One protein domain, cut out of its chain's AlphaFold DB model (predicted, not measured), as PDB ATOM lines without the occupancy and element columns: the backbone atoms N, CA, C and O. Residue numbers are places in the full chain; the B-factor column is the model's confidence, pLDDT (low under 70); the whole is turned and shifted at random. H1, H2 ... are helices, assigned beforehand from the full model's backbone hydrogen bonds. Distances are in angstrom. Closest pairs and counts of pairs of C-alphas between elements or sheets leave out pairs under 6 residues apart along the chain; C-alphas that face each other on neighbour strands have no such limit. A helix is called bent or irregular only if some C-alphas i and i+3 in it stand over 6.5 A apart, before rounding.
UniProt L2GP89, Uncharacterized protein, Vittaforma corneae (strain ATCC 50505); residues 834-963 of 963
ATOM      1  N   ASN A 834       3.679 -27.752 -42.225       68.50
ATOM      2  CA  ASN A 834       3.670 -26.644 -43.186       68.50
ATOM      3  C   ASN A 834       4.009 -27.145 -44.595       68.50
ATOM      4  O   ASN A 834       3.310 -26.817 -45.551       68.50
ATOM      5  N   ASP A 835       5.011 -28.018 -44.694       71.19
ATOM      6  CA  ASP A 835       5.421 -28.675 -45.933       71.19
ATOM      7  C   ASP A 835       4.265 -29.501 -46.525       71.19
ATOM      8  O   ASP A 835       4.031 -29.448 -47.731       71.19
ATOM      9  N   CYS A 836       3.483 -30.213 -45.697       71.00
ATOM     10  CA  CYS A 836       2.283 -30.939 -46.139       71.00
ATOM     11  C   CYS A 836       1.219 -29.997 -46.732       71.00
ATOM     12  O   CYS A 836       0.653 -30.283 -47.788       71.00
ATOM     13  N   ILE A 837       0.945 -28.868 -46.064       71.88
ATOM     14  CA  ILE A 837      -0.028 -27.861 -46.522       71.88
ATOM     15  C   ILE A 837       0.430 -27.245 -47.853       71.88
ATOM     16  O   ILE A 837      -0.355 -27.156 -48.798       71.88
ATOM     17  N   TYR A 838       1.712 -26.887 -47.959       71.75
ATOM     18  CA  TYR A 838       2.308 -26.321 -49.169       71.75
ATOM     19  C   TYR A 838       2.363 -27.328 -50.334       71.75
ATOM     20  O   TYR A 838       2.065 -26.977 -51.478       71.75
ATOM     21  N   THR A 839       2.661 -28.599 -50.044       71.31
ATOM     22  CA  THR A 839       2.641 -29.702 -51.019       71.31
ATOM     23  C   THR A 839       1.237 -29.897 -51.588       71.31
ATOM     24  O   THR A 839       1.064 -29.921 -52.808       71.31
ATOM     25  N   LEU A 840       0.210 -29.953 -50.731       71.81
ATOM     26  CA  LEU A 840      -1.178 -30.065 -51.180       71.81
ATOM     27  C   LEU A 840      -1.618 -28.840 -51.995       71.81
ATOM     28  O   LEU A 840      -2.260 -28.999 -53.030       71.81
ATOM     29  N   ARG A 841      -1.242 -27.626 -51.572       74.81
ATOM     30  CA  ARG A 841      -1.493 -26.386 -52.323       74.81
ATOM     31  C   ARG A 841      -0.912 -26.472 -53.739       74.81
ATOM     32  O   ARG A 841      -1.659 -26.281 -54.697       74.81
ATOM     33  N   ARG A 842       0.380 -26.814 -53.895       72.19
ATOM     34  CA  ARG A 842       1.007 -27.011 -55.224       72.19
ATOM     35  C   ARG A 842       0.273 -28.081 -56.035       72.19
ATOM     36  O   ARG A 842       0.025 -27.869 -57.219       72.19
ATOM     37  N   ARG A 843      -0.140 -29.185 -55.403       68.44
ATOM     38  CA  ARG A 843      -0.888 -30.269 -56.056       68.44
ATOM     39  C   ARG A 843      -2.240 -29.815 -56.609       68.44
ATOM     40  O   ARG A 843      -2.529 -30.069 -57.776       68.44
ATOM     41  N   ILE A 844      -3.053 -29.149 -55.785       72.31
ATOM     42  CA  ILE A 844      -4.366 -28.624 -56.181       72.31
ATOM     43  C   ILE A 844      -4.182 -27.644 -57.346       72.31
ATOM     44  O   ILE A 844      -4.797 -27.829 -58.393       72.31
ATOM     45  N   VAL A 845      -3.272 -26.672 -57.216       72.88
ATOM     46  CA  VAL A 845      -2.982 -25.689 -58.275       72.88
ATOM     47  C   VAL A 845      -2.508 -26.365 -59.568       72.88
ATOM     48  O   VAL A 845      -3.004 -26.022 -60.638       72.88
ATOM     49  N   SER A 846      -1.625 -27.369 -59.501       67.44
ATOM     50  CA  SER A 846      -1.182 -28.115 -60.689       67.44
ATOM     51  C   SER A 846      -2.330 -28.858 -61.376       67.44
ATOM     52  O   SER A 846      -2.388 -28.855 -62.601       67.44
ATOM     53  N   MET A 847      -3.256 -29.466 -60.623       66.19
ATOM     54  CA  MET A 847      -4.416 -30.144 -61.216       66.19
ATOM     55  C   MET A 847      -5.393 -29.152 -61.855       66.19
ATOM     56  O   MET A 847      -5.767 -29.345 -63.012       66.19
ATOM     57  N   LEU A 848      -5.739 -28.066 -61.157       70.75
ATOM     58  CA  LEU A 848      -6.595 -26.998 -61.687       70.75
ATOM     59  C   LEU A 848      -5.998 -26.372 -62.960       70.75
ATOM     60  O   LEU A 848      -6.713 -26.151 -63.933       70.75
ATOM     61  N   ASN A 849      -4.684 -26.134 -62.986       68.75
ATOM     62  CA  ASN A 849      -3.997 -25.592 -64.160       68.75
ATOM     63  C   ASN A 849      -3.950 -26.602 -65.315       68.75
ATOM     64  O   ASN A 849      -4.198 -26.215 -66.453       68.75
ATOM     65  N   SER A 850      -3.714 -27.892 -65.040       63.41
ATOM     66  CA  SER A 850      -3.754 -28.932 -66.080       63.41
ATOM     67  C   SER A 850      -5.133 -29.055 -66.742       63.41
ATOM     68  O   SER A 850      -5.210 -29.287 -67.943       63.41
ATOM     69  N   TYR A 851      -6.216 -28.807 -65.995       63.22
ATOM     70  CA  TYR A 851      -7.585 -28.833 -66.521       63.22
ATOM     71  C   TYR A 851      -7.980 -27.553 -67.283       63.22
ATOM     72  O   TYR A 851      -8.975 -27.543 -68.001       63.22
ATOM     73  N   LYS A 852      -7.210 -26.466 -67.152       62.09
ATOM     74  CA  LYS A 852      -7.412 -25.201 -67.887       62.09
ATOM     75  C   LYS A 852      -6.688 -25.161 -69.241       62.09
ATOM     76  O   LYS A 852      -6.788 -24.158 -69.939       62.09
ATOM     77  N   GLY A 853      -5.960 -26.224 -69.600       55.00
ATOM     78  CA  GLY A 853      -5.249 -26.334 -70.879       55.00
ATOM     79  C   GLY A 853      -6.137 -26.688 -72.079       55.00
ATOM     80  O   GLY A 853      -5.788 -26.339 -73.203       55.00
ATOM     81  N   ASP A 854      -7.282 -27.336 -71.846       54.22
ATOM     82  CA  ASP A 854      -8.250 -27.701 -72.885       54.22
ATOM     83  C   ASP A 854      -9.421 -26.704 -72.918       54.22
ATOM     84  O   ASP A 854      -9.955 -26.322 -71.876       54.22
ATOM     85  N   ASN A 855      -9.833 -26.290 -74.123       50.97
ATOM     86  CA  ASN A 855     -10.831 -25.234 -74.351       50.97
ATOM     87  C   ASN A 855     -12.247 -25.640 -73.881       50.97
ATOM     88  O   ASN A 855     -13.051 -26.147 -74.667       50.97
ATOM     89  N   GLY A 856     -12.543 -25.415 -72.599       54.66
ATOM     90  CA  GLY A 856     -13.796 -25.776 -71.939       54.66
ATOM     91  C   GLY A 856     -14.688 -24.590 -71.560       54.66
ATOM     92  O   GLY A 856     -14.266 -23.437 -71.473       54.66
ATOM     93  N   ASP A 857     -15.963 -24.890 -71.317       54.78
ATOM     94  CA  ASP A 857     -16.961 -23.896 -70.925       54.78
ATOM     95  C   ASP A 857     -16.760 -23.452 -69.462       54.78
ATOM     96  O   ASP A 857     -16.556 -24.279 -68.567       54.78
ATOM     97  N   SER A 858     -16.857 -22.149 -69.182       56.81
ATOM     98  CA  SER A 858     -16.510 -21.569 -67.866       56.81
ATOM     99  C   SER A 858     -17.276 -22.191 -66.686       56.81
ATOM    100  O   SER A 858     -16.715 -22.383 -65.608       56.81
ATOM    101  N   LYS A 859     -18.536 -22.591 -66.906       55.28
ATOM    102  CA  LYS A 859     -19.372 -23.289 -65.913       55.28
ATOM    103  C   LYS A 859     -18.958 -24.745 -65.679       55.28
ATOM    104  O   LYS A 859     -19.176 -25.268 -64.586       55.28
ATOM    105  N   HIS A 860     -18.366 -25.402 -66.678       56.75
ATOM    106  CA  HIS A 860     -17.816 -26.746 -66.513       56.75
ATOM    107  C   HIS A 860     -16.531 -26.720 -65.687       56.75
ATOM    108  O   HIS A 860     -16.379 -27.578 -64.817       56.75
ATOM    109  N   HIS A 861     -15.674 -25.707 -65.870       62.56
ATOM    110  CA  HIS A 861     -14.502 -25.515 -65.013       62.56
ATOM    111  C   HIS A 861     -14.896 -25.389 -63.538       62.56
ATOM    112  O   HIS A 861     -14.370 -26.141 -62.731       62.56
ATOM    113  N   THR A 862     -15.893 -24.572 -63.167       62.91
ATOM    114  CA  THR A 862     -16.311 -24.447 -61.753       62.91
ATOM    115  C   THR A 862     -16.704 -25.790 -61.122       62.91
ATOM    116  O   THR A 862     -16.280 -26.096 -60.012       62.91
ATOM    117  N   LEU A 863     -17.483 -26.628 -61.819       60.56
ATOM    118  CA  LEU A 863     -17.900 -27.939 -61.300       60.56
ATOM    119  C   LEU A 863     -16.740 -28.943 -61.202       60.56
ATOM    120  O   LEU A 863     -16.715 -29.767 -60.285       60.56
ATOM    121  N   VAL A 864     -15.773 -28.872 -62.120       61.97
ATOM    122  CA  VAL A 864     -14.558 -29.693 -62.065       61.97
ATOM    123  C   VAL A 864     -13.618 -29.211 -60.961       61.97
ATOM    124  O   VAL A 864     -13.131 -30.041 -60.200       61.97
ATOM    125  N   ASP A 865     -13.419 -27.904 -60.813       67.19
ATOM    126  CA  ASP A 865     -12.571 -27.295 -59.787       67.19
ATOM    127  C   ASP A 865     -13.069 -27.683 -58.380       67.19
ATOM    128  O   ASP A 865     -12.290 -28.176 -57.560       67.19
ATOM    129  N   LEU A 866     -14.386 -27.590 -58.136       67.06
ATOM    130  CA  LEU A 866     -15.031 -28.093 -56.913       67.06
ATOM    131  C   LEU A 866     -14.742 -29.594 -56.695       67.06
ATOM    132  O   LEU A 866     -14.371 -30.001 -55.596       67.06
ATOM    133  N   SER A 867     -14.868 -30.419 -57.740       66.19
ATOM    134  CA  SER A 867     -14.627 -31.869 -57.676       66.19
ATOM    135  C   SER A 867     -13.158 -32.225 -57.401       66.19
ATOM    136  O   SER A 867     -12.878 -33.098 -56.578       66.19
ATOM    137  N   ILE A 868     -12.204 -31.538 -58.039       67.50
ATOM    138  CA  ILE A 868     -10.761 -31.717 -57.814       67.50
ATOM    139  C   ILE A 868     -10.423 -31.385 -56.360       67.50
ATOM    140  O   ILE A 868      -9.785 -32.189 -55.680       67.50
ATOM    141  N   ILE A 869     -10.896 -30.239 -55.859       68.94
ATOM    142  CA  ILE A 869     -10.659 -29.824 -54.474       68.94
ATOM    143  C   ILE A 869     -11.269 -30.848 -53.504       68.94
ATOM    144  O   ILE A 869     -10.579 -31.298 -52.588       68.94
ATOM    145  N   ASP A 870     -12.519 -31.281 -53.694       67.06
ATOM    146  CA  ASP A 870     -13.168 -32.165 -52.718       67.06
ATOM    147  C   ASP A 870     -12.540 -33.568 -52.648       67.06
ATOM    148  O   ASP A 870     -12.304 -34.075 -51.547       67.06
ATOM    149  N   ASN A 871     -12.186 -34.152 -53.798       63.16
ATOM    150  CA  ASN A 871     -11.547 -35.470 -53.866       63.16
ATOM    151  C   ASN A 871     -10.134 -35.475 -53.254       63.16
ATOM    152  O   ASN A 871      -9.777 -36.418 -52.548       63.16
ATOM    153  N   LEU A 872      -9.326 -34.433 -53.484       64.88
ATOM    154  CA  LEU A 872      -7.982 -34.344 -52.897       64.88
ATOM    155  C   LEU A 872      -8.046 -34.144 -51.373       64.88
ATOM    156  O   LEU A 872      -7.323 -34.807 -50.629       64.88
ATOM    157  N   PHE A 873      -8.964 -33.304 -50.882       64.94
ATOM    158  CA  PHE A 873      -9.143 -33.081 -49.442       64.94
ATOM    159  C   PHE A 873      -9.588 -34.337 -48.674       64.94
ATOM    160  O   PHE A 873      -9.101 -34.562 -47.560       64.94
ATOM    161  N   ASP A 874     -10.496 -35.147 -49.235       58.56
ATOM    162  CA  ASP A 874     -10.970 -36.372 -48.574       58.56
ATOM    163  C   ASP A 874      -9.888 -37.446 -48.453       58.56
ATOM    164  O   ASP A 874      -9.828 -38.125 -47.426       58.56
ATOM    165  N   LEU A 875      -9.021 -37.592 -49.460       53.47
ATOM    166  CA  LEU A 875      -7.925 -38.562 -49.417       53.47
ATOM    167  C   LEU A 875      -6.725 -38.079 -48.585       53.47
ATOM    168  O   LEU A 875      -6.193 -38.864 -47.798       53.47
ATOM    169  N   GLU A 876      -6.289 -36.825 -48.745       57.62
ATOM    170  CA  GLU A 876      -4.948 -36.404 -48.300       57.62
ATOM    171  C   GLU A 876      -4.906 -35.751 -46.910       57.62
ATOM    172  O   GLU A 876      -3.980 -35.998 -46.136       57.62
ATOM    173  N   LEU A 877      -5.895 -34.928 -46.544       54.28
ATOM    174  CA  LEU A 877      -5.868 -34.188 -45.267       54.28
ATOM    175  C   LEU A 877      -6.598 -34.889 -44.126       54.28
ATOM    176  O   LEU A 877      -6.192 -34.753 -42.967       54.28
ATOM    177  N   SER A 878      -7.658 -35.633 -44.449       51.88
ATOM    178  CA  SER A 878      -8.549 -36.273 -43.474       51.88
ATOM    179  C   SER A 878      -7.789 -37.119 -42.448       51.88
ATOM    180  O   SER A 878      -8.035 -36.996 -41.250       51.88
ATOM    181  N   ASN A 879      -6.813 -37.910 -42.900       50.69
ATOM    182  CA  ASN A 879      -6.024 -38.806 -42.058       50.69
ATOM    183  C   ASN A 879      -4.937 -38.066 -41.255       50.69
ATOM    184  O   ASN A 879      -4.780 -38.312 -40.057       50.69
ATOM    185  N   ASN A 880      -4.228 -37.119 -41.878       53.59
ATOM    186  CA  ASN A 880      -3.121 -36.392 -41.247       53.59
ATOM    187  C   ASN A 880      -3.581 -35.493 -40.103       53.59
ATOM    188  O   ASN A 880      -3.113 -35.627 -38.968       53.59
ATOM    189  N   PHE A 881      -4.536 -34.601 -40.380       53.16
ATOM    190  CA  PHE A 881      -5.031 -33.686 -39.357       53.16
ATOM    191  C   PHE A 881      -5.743 -34.450 -38.239       53.16
ATOM    192  O   PHE A 881      -5.490 -34.176 -37.072       53.16
ATOM    193  N   PHE A 882      -6.546 -35.476 -38.544       51.44
ATOM    194  CA  PHE A 882      -7.233 -36.249 -37.505       51.44
ATOM    195  C   PHE A 882      -6.265 -36.841 -36.462       51.44
ATOM    196  O   PHE A 882      -6.539 -36.743 -35.261       51.44
ATOM    197  N   TYR A 883      -5.105 -37.370 -36.872       52.78
ATOM    198  CA  TYR A 883      -4.113 -37.919 -35.936       52.78
ATOM    199  C   TYR A 883      -3.300 -36.863 -35.179       52.78
ATOM    200  O   TYR A 883      -3.054 -37.036 -33.979       52.78
ATOM    201  N   LEU A 884      -2.958 -35.741 -35.820       52.84
ATOM    202  CA  LEU A 884      -2.338 -34.586 -35.161       52.84
ATOM    203  C   LEU A 884      -3.249 -34.000 -34.069       52.84
ATOM    204  O   LEU A 884      -2.835 -33.834 -32.918       52.84
ATOM    205  N   CYS A 885      -4.516 -33.753 -34.407       50.47
ATOM    206  CA  CYS A 885      -5.504 -33.136 -33.523       50.47
ATOM    207  C   CYS A 885      -5.911 -34.056 -32.362       50.47
ATOM    208  O   CYS A 885      -6.048 -33.590 -31.229       50.47
ATOM    209  N   SER A 886      -6.028 -35.368 -32.605       51.41
ATOM    210  CA  SER A 886      -6.351 -36.360 -31.563       51.41
ATOM    211  C   SER A 886      -5.336 -36.393 -30.412       51.41
ATOM    212  O   SER A 886      -5.680 -36.770 -29.294       51.41
ATOM    213  N   ASN A 887      -4.092 -35.971 -30.656       50.41
ATOM    214  CA  ASN A 887      -2.986 -36.051 -29.699       50.41
ATOM    215  C   ASN A 887      -2.742 -34.762 -28.888       50.41
ATOM    216  O   ASN A 887      -1.688 -34.633 -28.265       50.41
ATOM    217  N   ARG A 888      -3.692 -33.808 -28.885       53.09
ATOM    218  CA  ARG A 888      -3.586 -32.493 -28.205       53.09
ATOM    219  C   ARG A 888      -2.318 -31.700 -28.555       53.09
ATOM    220  O   ARG A 888      -1.842 -30.894 -27.756       53.09
ATOM    221  N   ILE A 889      -1.759 -31.916 -29.743       55.34
ATOM    222  CA  ILE A 889      -0.632 -31.116 -30.222       55.34
ATOM    223  C   ILE A 889      -1.153 -29.704 -30.488       55.34
ATOM    224  O   ILE A 889      -2.248 -29.531 -31.026       55.34
ATOM    225  N   SER A 890      -0.402 -28.693 -30.051       56.41
ATOM    226  CA  SER A 890      -0.824 -27.298 -30.161       56.41
ATOM    227  C   SER A 890      -0.861 -26.874 -31.630       56.41
ATOM    228  O   SER A 890       0.153 -26.446 -32.180       56.41
ATOM    229  N   LEU A 891      -2.038 -26.975 -32.259       59.22
ATOM    230  CA  LEU A 891      -2.273 -26.480 -33.620       59.22
ATOM    231  C   LEU A 891      -1.892 -24.995 -33.729       59.22
ATOM    232  O   LEU A 891      -1.318 -24.589 -34.732       59.22
ATOM    233  N   LYS A 892      -2.093 -24.224 -32.650       57.28
ATOM    234  CA  LYS A 892      -1.583 -22.857 -32.504       57.28
ATOM    235  C   LYS A 892      -0.077 -22.766 -32.820       57.28
ATOM    236  O   LYS A 892       0.270 -22.054 -33.748       57.28
ATOM    237  N   LYS A 893       0.787 -23.578 -32.190       58.31
ATOM    238  CA  LYS A 893       2.248 -23.603 -32.468       58.31
ATOM    239  C   LYS A 893       2.633 -24.037 -33.888       58.31
ATOM    240  O   LYS A 893       3.794 -23.893 -34.268       58.31
ATOM    241  N   THR A 894       1.703 -24.635 -34.629       57.81
ATOM    242  CA  THR A 894       1.902 -24.997 -36.039       57.81
ATOM    243  C   THR A 894       1.539 -23.814 -36.931       57.81
ATOM    244  O   THR A 894       2.373 -23.369 -37.708       57.81
ATOM    245  N   ILE A 895       0.338 -23.254 -36.744       62.38
ATOM    246  CA  ILE A 895      -0.175 -22.120 -37.526       62.38
ATOM    247  C   ILE A 895       0.652 -20.848 -37.276       62.38
ATOM    248  O   ILE A 895       0.936 -20.134 -38.227       62.38
ATOM    249  N   GLU A 896       1.164 -20.635 -36.057       59.38
ATOM    250  CA  GLU A 896       2.140 -19.578 -35.714       59.38
ATOM    251  C   GLU A 896       3.456 -19.646 -36.526       59.38
ATOM    252  O   GLU A 896       4.281 -18.742 -36.427       59.38
ATOM    253  N   LYS A 897       3.684 -20.719 -37.297       58.84
ATOM    254  CA  LYS A 897       4.834 -20.891 -38.200       58.84
ATOM    255  C   LYS A 897       4.451 -21.002 -39.677       58.84
ATOM    256  O   LYS A 897       5.346 -21.121 -40.510       58.84
ATOM    257  N   THR A 898       3.167 -21.116 -40.007       61.69
ATOM    258  CA  THR A 898       2.722 -21.324 -41.389       61.69
ATOM    259  C   THR A 898       2.682 -19.973 -42.094       61.69
ATOM    260  O   THR A 898       1.994 -19.071 -41.627       61.69
ATOM    261  N   ASP A 899       3.380 -19.825 -43.219       63.81
ATOM    262  CA  ASP A 899       3.233 -18.635 -44.058       63.81
ATOM    263  C   ASP A 899       2.008 -18.804 -44.974       63.81
ATOM    264  O   ASP A 899       2.014 -19.600 -45.915       63.81
ATOM    265  N   TYR A 900       0.914 -18.130 -44.613       67.62
ATOM    266  CA  TYR A 900      -0.371 -18.139 -45.325       67.62
ATOM    267  C   TYR A 900      -0.883 -16.728 -45.631       67.62
ATOM    268  O   TYR A 900      -2.063 -16.554 -45.953       67.62
ATOM    269  N   GLN A 901      -0.024 -15.710 -45.506       65.00
ATOM    270  CA  GLN A 901      -0.433 -14.331 -45.739       65.00
ATOM    271  C   GLN A 901      -0.886 -14.180 -47.197       65.00
ATOM    272  O   GLN A 901      -0.108 -14.364 -48.129       65.00
ATOM    273  N   ASN A 902      -2.163 -13.839 -47.373       68.12
ATOM    274  CA  ASN A 902      -2.793 -13.555 -48.666       68.12
ATOM    275  C   ASN A 902      -2.926 -14.765 -49.621       68.12
ATOM    276  O   ASN A 902      -3.036 -14.586 -50.830       68.12
ATOM    277  N   ASP A 903      -2.979 -16.002 -49.103       80.44
ATOM    278  CA  ASP A 903      -3.356 -17.182 -49.901       80.44
ATOM    279  C   ASP A 903      -4.695 -17.781 -49.437       80.44
ATOM    280  O   ASP A 903      -4.797 -18.449 -48.401       80.44
ATOM    281  N   SER A 904      -5.746 -17.547 -50.228       80.44
ATOM    282  CA  SER A 904      -7.106 -18.009 -49.932       80.44
ATOM    283  C   SER A 904      -7.230 -19.534 -49.889       80.44
ATOM    284  O   SER A 904      -7.975 -20.053 -49.060       80.44
ATOM    285  N   LEU A 905      -6.477 -20.271 -50.712       79.38
ATOM    286  CA  LEU A 905      -6.522 -21.734 -50.752       79.38
ATOM    287  C   LEU A 905      -5.834 -22.347 -49.524       79.38
ATOM    288  O   LEU A 905      -6.341 -23.316 -48.958       79.38
ATOM    289  N   VAL A 906      -4.720 -21.775 -49.062       78.31
ATOM    290  CA  VAL A 906      -4.046 -22.188 -47.819       78.31
ATOM    291  C   VAL A 906      -4.909 -21.869 -46.600       78.31
ATOM    292  O   VAL A 906      -5.085 -22.730 -45.733       78.31
ATOM    293  N   VAL A 907      -5.524 -20.684 -46.540       81.81
ATOM    294  CA  VAL A 907      -6.459 -20.357 -45.452       81.81
ATOM    295  C   VAL A 907      -7.698 -21.261 -45.500       81.81
ATOM    296  O   VAL A 907      -8.133 -21.749 -44.455       81.81
ATOM    297  N   TYR A 908      -8.215 -21.594 -46.686       83.88
ATOM    298  CA  TYR A 908      -9.285 -22.579 -46.849       83.88
ATOM    299  C   TYR A 908      -8.879 -23.978 -46.346       83.88
ATOM    300  O   TYR A 908      -9.644 -24.612 -45.612       83.88
ATOM    301  N   ILE A 909      -7.662 -24.443 -46.672       77.12
ATOM    302  CA  ILE A 909      -7.075 -25.688 -46.144       77.12
ATOM    303  C   ILE A 909      -7.114 -25.691 -44.612       77.12
ATOM    304  O   ILE A 909      -7.641 -26.636 -44.015       77.12
ATOM    305  N   ILE A 910      -6.621 -24.624 -43.977       79.44
ATOM    306  CA  ILE A 910      -6.588 -24.486 -42.515       79.44
ATOM    307  C   ILE A 910      -8.010 -24.510 -41.937       79.44
ATOM    308  O   ILE A 910      -8.296 -25.327 -41.057       79.44
ATOM    309  N   LEU A 911      -8.919 -23.671 -42.451       82.31
ATOM    310  CA  LEU A 911     -10.298 -23.552 -41.962       82.31
ATOM    311  C   LEU A 911     -11.071 -24.869 -42.078       82.31
ATOM    312  O   LEU A 911     -11.732 -25.277 -41.123       82.31
ATOM    313  N   ARG A 912     -10.966 -25.575 -43.211       79.75
ATOM    314  CA  ARG A 912     -11.672 -26.845 -43.436       79.75
ATOM    315  C   ARG A 912     -11.194 -27.953 -42.495       79.75
ATOM    316  O   ARG A 912     -12.006 -28.770 -42.044       79.75
ATOM    317  N   CYS A 913      -9.910 -27.950 -42.144       73.50
ATOM    318  CA  CYS A 913      -9.318 -28.901 -41.202       73.50
ATOM    319  C   CYS A 913      -9.768 -28.707 -39.745       73.50
ATOM    320  O   CYS A 913      -9.521 -29.582 -38.916       73.50
ATOM    321  N   LEU A 914     -10.487 -27.626 -39.411       74.94
ATOM    322  CA  LEU A 914     -10.944 -27.375 -38.041       74.94
ATOM    323  C   LEU A 914     -12.086 -28.296 -37.579       74.94
ATOM    324  O   LEU A 914     -12.369 -28.356 -36.384       74.94
ATOM    325  N   ARG A 915     -12.733 -29.058 -38.473       74.19
ATOM    326  CA  ARG A 915     -13.893 -29.926 -38.169       74.19
ATOM    327  C   ARG A 915     -13.830 -30.710 -36.831       74.19
ATOM    328  O   ARG A 915     -14.818 -30.614 -36.095       74.19
ATOM    329  N   PRO A 916     -12.754 -31.445 -36.466       67.06
ATOM    330  CA  PRO A 916     -12.720 -32.265 -35.246       67.06
ATOM    331  C   PRO A 916     -12.534 -31.482 -33.931       67.06
ATOM    332  O   PRO A 916     -12.718 -32.060 -32.863       67.06
ATOM    333  N   PHE A 917     -12.184 -30.192 -33.973       70.31
ATOM    334  CA  PHE A 917     -11.840 -29.408 -32.778       70.31
ATOM    335  C   PHE A 917     -13.039 -29.034 -31.891       70.31
ATOM    336  O   PHE A 917     -14.192 -29.005 -32.338       70.31
ATOM    337  N   SER A 918     -12.759 -28.682 -30.628       73.44
ATOM    338  CA  SER A 918     -13.758 -28.066 -29.749       73.44
ATOM    339  C   SER A 918     -14.137 -26.662 -30.242       73.44
ATOM    340  O   SER A 918     -13.406 -26.047 -31.020       73.44
ATOM    341  N   LYS A 919     -15.280 -26.131 -29.781       78.75
ATOM    342  CA  LYS A 919     -15.716 -24.766 -30.126       78.75
ATOM    343  C   LYS A 919     -14.662 -23.715 -29.732       78.75
ATOM    344  O   LYS A 919     -14.312 -22.885 -30.560       78.75
ATOM    345  N   LYS A 920     -14.081 -23.837 -28.534       77.81
ATOM    346  CA  LYS A 920     -13.047 -22.924 -28.025       77.81
ATOM    347  C   LYS A 920     -11.772 -22.942 -28.875       77.81
ATOM    348  O   LYS A 920     -11.199 -21.893 -29.145       77.81
ATOM    349  N   ASP A 921     -11.334 -24.122 -29.314       73.69
ATOM    350  CA  ASP A 921     -10.118 -24.239 -30.131       73.69
ATOM    351  C   ASP A 921     -10.356 -23.722 -31.560       73.69
ATOM    352  O   ASP A 921      -9.484 -23.065 -32.127       73.69
ATOM    353  N   LYS A 922     -11.561 -23.944 -32.114       78.06
ATOM    354  CA  LYS A 922     -12.013 -23.339 -33.381       78.06
ATOM    355  C   LYS A 922     -11.971 -21.817 -33.309       78.06
ATOM    356  O   LYS A 922     -11.383 -21.196 -34.182       78.06
ATOM    357  N   GLU A 923     -12.550 -21.231 -32.265       80.56
ATOM    358  CA  GLU A 923     -12.578 -19.778 -32.047       80.56
ATOM    359  C   GLU A 923     -11.169 -19.187 -31.918       80.56
ATOM    360  O   GLU A 923     -10.884 -18.159 -32.529       80.56
ATOM    361  N   LEU A 924     -10.267 -19.855 -31.189       77.25
ATOM    362  CA  LEU A 924      -8.869 -19.430 -31.047       77.25
ATOM    363  C   LEU A 924      -8.094 -19.471 -32.370       77.25
ATOM    364  O   LEU A 924      -7.346 -18.539 -32.657       77.25
ATOM    365  N   VAL A 925      -8.263 -20.524 -33.178       78.00
ATOM    366  CA  VAL A 925      -7.576 -20.633 -34.476       78.00
ATOM    367  C   VAL A 925      -8.170 -19.677 -35.506       78.00
ATOM    368  O   VAL A 925      -7.411 -18.990 -36.179       78.00
ATOM    369  N   ILE A 926      -9.502 -19.576 -35.592       84.75
ATOM    370  CA  ILE A 926     -10.182 -18.611 -36.468       84.75
ATOM    371  C   ILE A 926      -9.704 -17.196 -36.146       84.75
ATOM    372  O   ILE A 926      -9.269 -16.496 -37.053       84.75
ATOM    373  N   LYS A 927      -9.691 -16.810 -34.861       83.38
ATOM    374  CA  LYS A 927      -9.181 -15.506 -34.424       83.38
ATOM    375  C   LYS A 927      -7.732 -15.279 -34.873       83.38
ATOM    376  O   LYS A 927      -7.452 -14.245 -35.464       83.38
ATOM    377  N   HIS A 928      -6.834 -16.235 -34.634       80.56
ATOM    378  CA  HIS A 928      -5.424 -16.089 -35.001       80.56
ATOM    379  C   HIS A 928      -5.214 -15.961 -36.522       80.56
ATOM    380  O   HIS A 928      -4.390 -15.158 -36.951       80.56
ATOM    381  N   VAL A 929      -5.994 -16.681 -37.333       82.06
ATOM    382  CA  VAL A 929      -5.981 -16.545 -38.800       82.06
ATOM    383  C   VAL A 929      -6.523 -15.174 -39.229       82.06
ATOM    384  O   VAL A 929      -5.900 -14.514 -40.051       82.06
ATOM    385  N   THR A 930      -7.623 -14.695 -38.633       84.44
ATOM    386  CA  THR A 930      -8.146 -13.327 -38.844       84.44
ATOM    387  C   THR A 930      -7.116 -12.247 -38.495       84.44
ATOM    388  O   THR A 930      -7.031 -11.243 -39.189       84.44
ATOM    389  N   GLU A 931      -6.316 -12.442 -37.445       82.75
ATOM    390  CA  GLU A 931      -5.283 -11.491 -37.006       82.75
ATOM    391  C   GLU A 931      -4.035 -11.448 -37.917       82.75
ATOM    392  O   GLU A 931      -3.203 -10.564 -37.736       82.75
ATOM    393  N   ASN A 932      -3.883 -12.373 -38.878       78.81
ATOM    394  CA  ASN A 932      -2.676 -12.531 -39.710       78.81
ATOM    395  C   ASN A 932      -2.964 -12.565 -41.229       78.81
ATOM    396  O   ASN A 932      -2.159 -13.070 -42.011       78.81
ATOM    397  N   VAL A 933      -4.111 -12.035 -41.661       81.56
ATOM    398  CA  VAL A 933      -4.549 -11.977 -43.068       81.56
ATOM    399  C   VAL A 933      -4.711 -10.519 -43.505       81.56
ATOM    400  O   VAL A 933      -5.244  -9.712 -42.749       81.56
ATOM    401  N   GLY A 934      -4.272 -10.178 -44.724       75.38
ATOM    402  CA  GLY A 934      -4.420  -8.831 -45.291       75.38
ATOM    403  C   GLY A 934      -5.610  -8.646 -46.244       75.38
ATOM    404  O   GLY A 934      -6.085  -7.527 -46.408       75.38
ATOM    405  N   GLU A 935      -6.110  -9.715 -46.874       81.25
ATOM    406  CA  GLU A 935      -7.099  -9.604 -47.959       81.25
ATOM    407  C   GLU A 935      -8.566  -9.700 -47.513       81.25
ATOM    408  O   GLU A 935      -9.001 -10.694 -46.926       81.25
ATOM    409  N   GLU A 936      -9.375  -8.720 -47.929       81.50
ATOM    410  CA  GLU A 936     -10.826  -8.637 -47.690       81.50
ATOM    411  C   GLU A 936     -11.595  -9.905 -48.113       81.50
ATOM    412  O   GLU A 936     -12.444 -10.402 -47.372       81.50
ATOM    413  N   ARG A 937     -11.232 -10.512 -49.253       81.50
ATOM    414  CA  ARG A 937     -11.831 -11.774 -49.736       81.50
ATOM    415  C   ARG A 937     -11.607 -12.944 -48.774       81.50
ATOM    416  O   ARG A 937     -12.475 -13.806 -48.619       81.50
ATOM    417  N   ILE A 938     -10.454 -12.973 -48.109       84.19
ATOM    418  CA  ILE A 938     -10.115 -14.006 -47.131       84.19
ATOM    419  C   ILE A 938     -10.851 -13.726 -45.809       84.19
ATOM    420  O   ILE A 938     -11.386 -14.664 -45.215       84.19
ATOM    421  N   PHE A 939     -11.001 -12.462 -45.393       85.75
ATOM    422  CA  PHE A 939     -11.887 -12.092 -44.276       85.75
ATOM    423  C   PHE A 939     -13.343 -12.525 -44.517       85.75
ATOM    424  O   PHE A 939     -13.955 -13.129 -43.631       85.75
ATOM    425  N   GLU A 940     -13.882 -12.306 -45.721       86.75
ATOM    426  CA  GLU A 940     -15.204 -12.806 -46.120       86.75
ATOM    427  C   GLU A 940     -15.322 -14.330 -45.966       86.75
ATOM    428  O   GLU A 940     -16.300 -14.819 -45.395       86.75
ATOM    429  N   MET A 941     -14.339 -15.092 -46.460       87.50
ATOM    430  CA  MET A 941     -14.302 -16.553 -46.317       87.50
ATOM    431  C   MET A 941     -14.283 -16.976 -44.840       87.50
ATOM    432  O   MET A 941     -15.028 -17.880 -44.456       87.50
ATOM    433  N   ILE A 942     -13.473 -16.322 -44.000       88.38
ATOM    434  CA  ILE A 942     -13.384 -16.633 -42.567       88.38
ATOM    435  C   ILE A 942     -14.727 -16.368 -41.867       88.38
ATOM    436  O   ILE A 942     -15.200 -17.209 -41.100       88.38
ATOM    437  N   GLU A 943     -15.400 -15.253 -42.167       88.44
ATOM    438  CA  GLU A 943     -16.723 -14.935 -41.615       88.44
ATOM    439  C   GLU A 943     -17.826 -15.888 -42.115       88.44
ATOM    440  O   GLU A 943     -18.674 -16.315 -41.324       88.44
ATOM    441  N   LYS A 944     -17.795 -16.294 -43.393       88.62
ATOM    442  CA  LYS A 944     -18.671 -17.350 -43.940       88.62
ATOM    443  C   LYS A 944     -18.439 -18.680 -43.206       88.62
ATOM    444  O   LYS A 944     -19.401 -19.323 -42.781       88.62
ATOM    445  N   ALA A 945     -17.182 -19.060 -42.967       86.00
ATOM    446  CA  ALA A 945     -16.815 -20.285 -42.253       86.00
ATOM    447  C   ALA A 945     -17.214 -20.273 -40.768       86.00
ATOM    448  O   ALA A 945     -17.739 -21.263 -40.258       86.00
ATOM    449  N   LYS A 946     -17.035 -19.143 -40.081       87.56
ATOM    450  CA  LYS A 946     -17.463 -18.918 -38.692       87.56
ATOM    451  C   LYS A 946     -18.978 -19.097 -38.538       87.56
ATOM    452  O   LYS A 946     -19.414 -19.957 -37.771       87.56
ATOM    453  N   LYS A 947     -19.772 -18.405 -39.365       88.88
ATOM    454  CA  LYS A 947     -21.244 -18.534 -39.419       88.88
ATOM    455  C   LYS A 947     -21.702 -19.949 -39.801       88.88
ATOM    456  O   LYS A 947     -22.736 -20.418 -39.321       88.88
ATOM    457  N   TYR A 948     -20.936 -20.658 -40.635       88.00
ATOM    458  CA  TYR A 948     -21.182 -22.070 -40.933       88.00
ATOM    459  C   TYR A 948     -20.948 -22.965 -39.704       88.00
ATOM    460  O   TYR A 948     -21.810 -23.785 -39.386       88.00
ATOM    461  N   TYR A 949     -19.829 -22.805 -38.987       84.00
ATOM    462  CA  TYR A 949     -19.493 -23.624 -37.815       84.00
ATOM    463  C   TYR A 949     -20.360 -23.338 -36.582       84.00
ATOM    464  O   TYR A 949     -20.588 -24.251 -35.789       84.00
ATOM    465  N   GLU A 950     -20.898 -22.125 -36.437       84.69
ATOM    466  CA  GLU A 950     -21.928 -21.806 -35.438       84.69
ATOM    467  C   GLU A 950     -23.196 -22.647 -35.646       84.69
ATOM    468  O   GLU A 950     -23.712 -23.237 -34.696       84.69
ATOM    469  N   LYS A 951     -23.663 -22.755 -36.898       86.38
ATOM    470  CA  LYS A 951     -24.844 -23.552 -37.275       86.38
ATOM    471  C   LYS A 951     -24.556 -25.056 -37.337       86.38
ATOM    472  O   LYS A 951     -25.422 -25.859 -37.011       86.38
ATOM    473  N   ASN A 952     -23.341 -25.442 -37.734       82.94
ATOM    474  CA  ASN A 952     -22.922 -26.829 -37.946       82.94
ATOM    475  C   ASN A 952     -21.605 -27.152 -37.203       82.94
ATOM    476  O   ASN A 952     -20.570 -27.346 -37.850       82.94
ATOM    477  N   PRO A 953     -21.602 -27.313 -35.862       74.19
ATOM    478  CA  PRO A 953     -20.367 -27.467 -35.074       74.19
ATOM    479  C   PRO A 953     -19.477 -28.675 -35.422       74.19
ATOM    480  O   PRO A 953     -18.316 -28.725 -35.007       74.19
ATOM    481  N   ARG A 954     -20.011 -29.659 -36.162       72.06
ATOM    482  CA  ARG A 954     -19.313 -30.861 -36.673       72.06
ATOM    483  C   ARG A 954     -19.377 -31.005 -38.206       72.06
ATOM    484  O   ARG A 954     -18.981 -32.047 -38.741       72.06
ATOM    485  N   GLY A 955     -19.899 -29.991 -38.898       74.19
ATOM    486  CA  GLY A 955     -20.009 -29.956 -40.355       74.19
ATOM    487  C   GLY A 955     -18.644 -29.912 -41.046       74.19
ATOM    488  O   GLY A 955     -17.616 -29.630 -40.426       74.19
ATOM    489  N   ARG A 956     -18.637 -30.209 -42.344       76.31
ATOM    490  CA  ARG A 956     -17.488 -30.018 -43.237       76.31
ATOM    491  C   ARG A 956     -17.690 -28.692 -43.958       76.31
ATOM    492  O   ARG A 956     -18.786 -28.450 -44.447       76.31
ATOM    493  N   LEU A 957     -16.655 -27.857 -44.019       81.38
ATOM    494  CA  LEU A 957     -16.758 -26.577 -44.713       81.38
ATOM    495  C   LEU A 957     -17.082 -26.815 -46.209       81.38
ATOM    496  O   LEU A 957     -16.423 -27.682 -46.806       81.38
ATOM    497  N   PRO A 958     -18.066 -26.105 -46.802       82.44
ATOM    498  CA  PRO A 958     -18.402 -26.211 -48.227       82.44
ATOM    499  C   PRO A 958     -17.187 -25.937 -49.128       82.44
ATOM    500  O   PRO A 958     -16.258 -25.247 -48.704       82.44
ATOM    501  N   VAL A 959     -17.154 -26.499 -50.339       76.56
ATOM    502  CA  VAL A 959     -16.057 -26.288 -51.315       76.56
ATOM    503  C   VAL A 959     -16.190 -24.936 -52.007       76.56
ATOM    504  O   VAL A 959     -15.206 -24.293 -52.339       76.56
ATOM    505  N   GLU A 960     -17.421 -24.455 -52.107       78.44
ATOM    506  CA  GLU A 960     -17.868 -23.178 -52.651       78.44
ATOM    507  C   GLU A 960     -17.368 -21.959 -51.847       78.44
ATOM    508  O   GLU A 960     -17.756 -20.833 -52.135       78.44
ATOM    509  N   TYR A 961     -16.558 -22.177 -50.802       79.12
ATOM    510  CA  TYR A 961     -15.833 -21.138 -50.059       79.12
ATOM    511  C   TYR A 961     -14.321 -21.130 -50.385       79.12
ATOM    512  O   TYR A 961     -13.593 -20.337 -49.802       79.12
ATOM    513  N   ALA A 962     -13.844 -22.024 -51.262       70.19
ATOM    514  CA  ALA A 962     -12.464 -22.084 -51.766       70.19
ATOM    515  C   ALA A 962     -12.289 -21.406 -53.141       70.19
ATOM    516  O   ALA A 962     -11.169 -21.356 -53.653       70.19
ATOM    517  N   LEU A 963     -13.398 -20.953 -53.737       65.25
ATOM    518  CA  LEU A 963     -13.509 -20.263 -55.024       65.25
ATOM    519  C   LEU A 963     -14.015 -18.830 -54.796       65.25
ATOM    520  O   LEU A 963     -13.564 -17.942 -55.550       65.25
TER     521      LEU A 963
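This is residues 834 to 963 of the 963 residues of an uncharacterized protein of Vittaforma corneae (strain ATCC 50505) (UniProt L2GP89). A long helical hairpin, H1 with arm H2a of bent H2, reaches out from three nearly aligned helices, H4, H5 and H6. Residues 853 to 860 stick out at its tip. H4 lies in the middle, between H1 and H6. The printed part has 130 residues, 89 of them in six named helices in order H1 to H6, with no named strand; its class is all helix, and it is compact, radius of gyration of the C-alphas 14.8 A, spanning 46 by 27 by 26 A.

Start at H2, residues 858 to 886, assigned as one helix by its hydrogen bonds but bent: C-alphas 876 and 879 are 6.8 A apart, and arms H2a, 858 to 876, and H2b, 879 to 886, stand at a steep 56 degrees. H1, residues 834 to 851, forms a hairpin with H2a, closest C-alphas Leu 848 and Asp 865, 6.3 A. With residues 837 to 841 alone it touches H4, residues 904 to 912, at a steep tilt of 60 degrees, closest C-alphas Arg 841 and Val 906, 6.7 A. H4 touches H6, residues 936 to 951, closest C-alphas Ser 904 and Ile 938, 5.7 A. H5, residues 919 to 930, forms a hairpin with H6 at 7 degrees, closest C-alphas Thr 930 and Phe 939, 6.7 A. H3, residues 891 to 895, touches no helix but is near H5. Each O i to N i+4 pair is within hydrogen-bond range except in H2a, 14 of 15.

Find C-alpha 834 at (3.670, -26.644, -43.186), where H1 begins its 26.0 A; H2a measures 27.1 A. H6 ends after 23.0 A at C-alpha 951, (-24.844, -23.552, -37.275).

The printed part has no cut and no long link. Residues 849 to 902 are among the 60 under pLDDT 70.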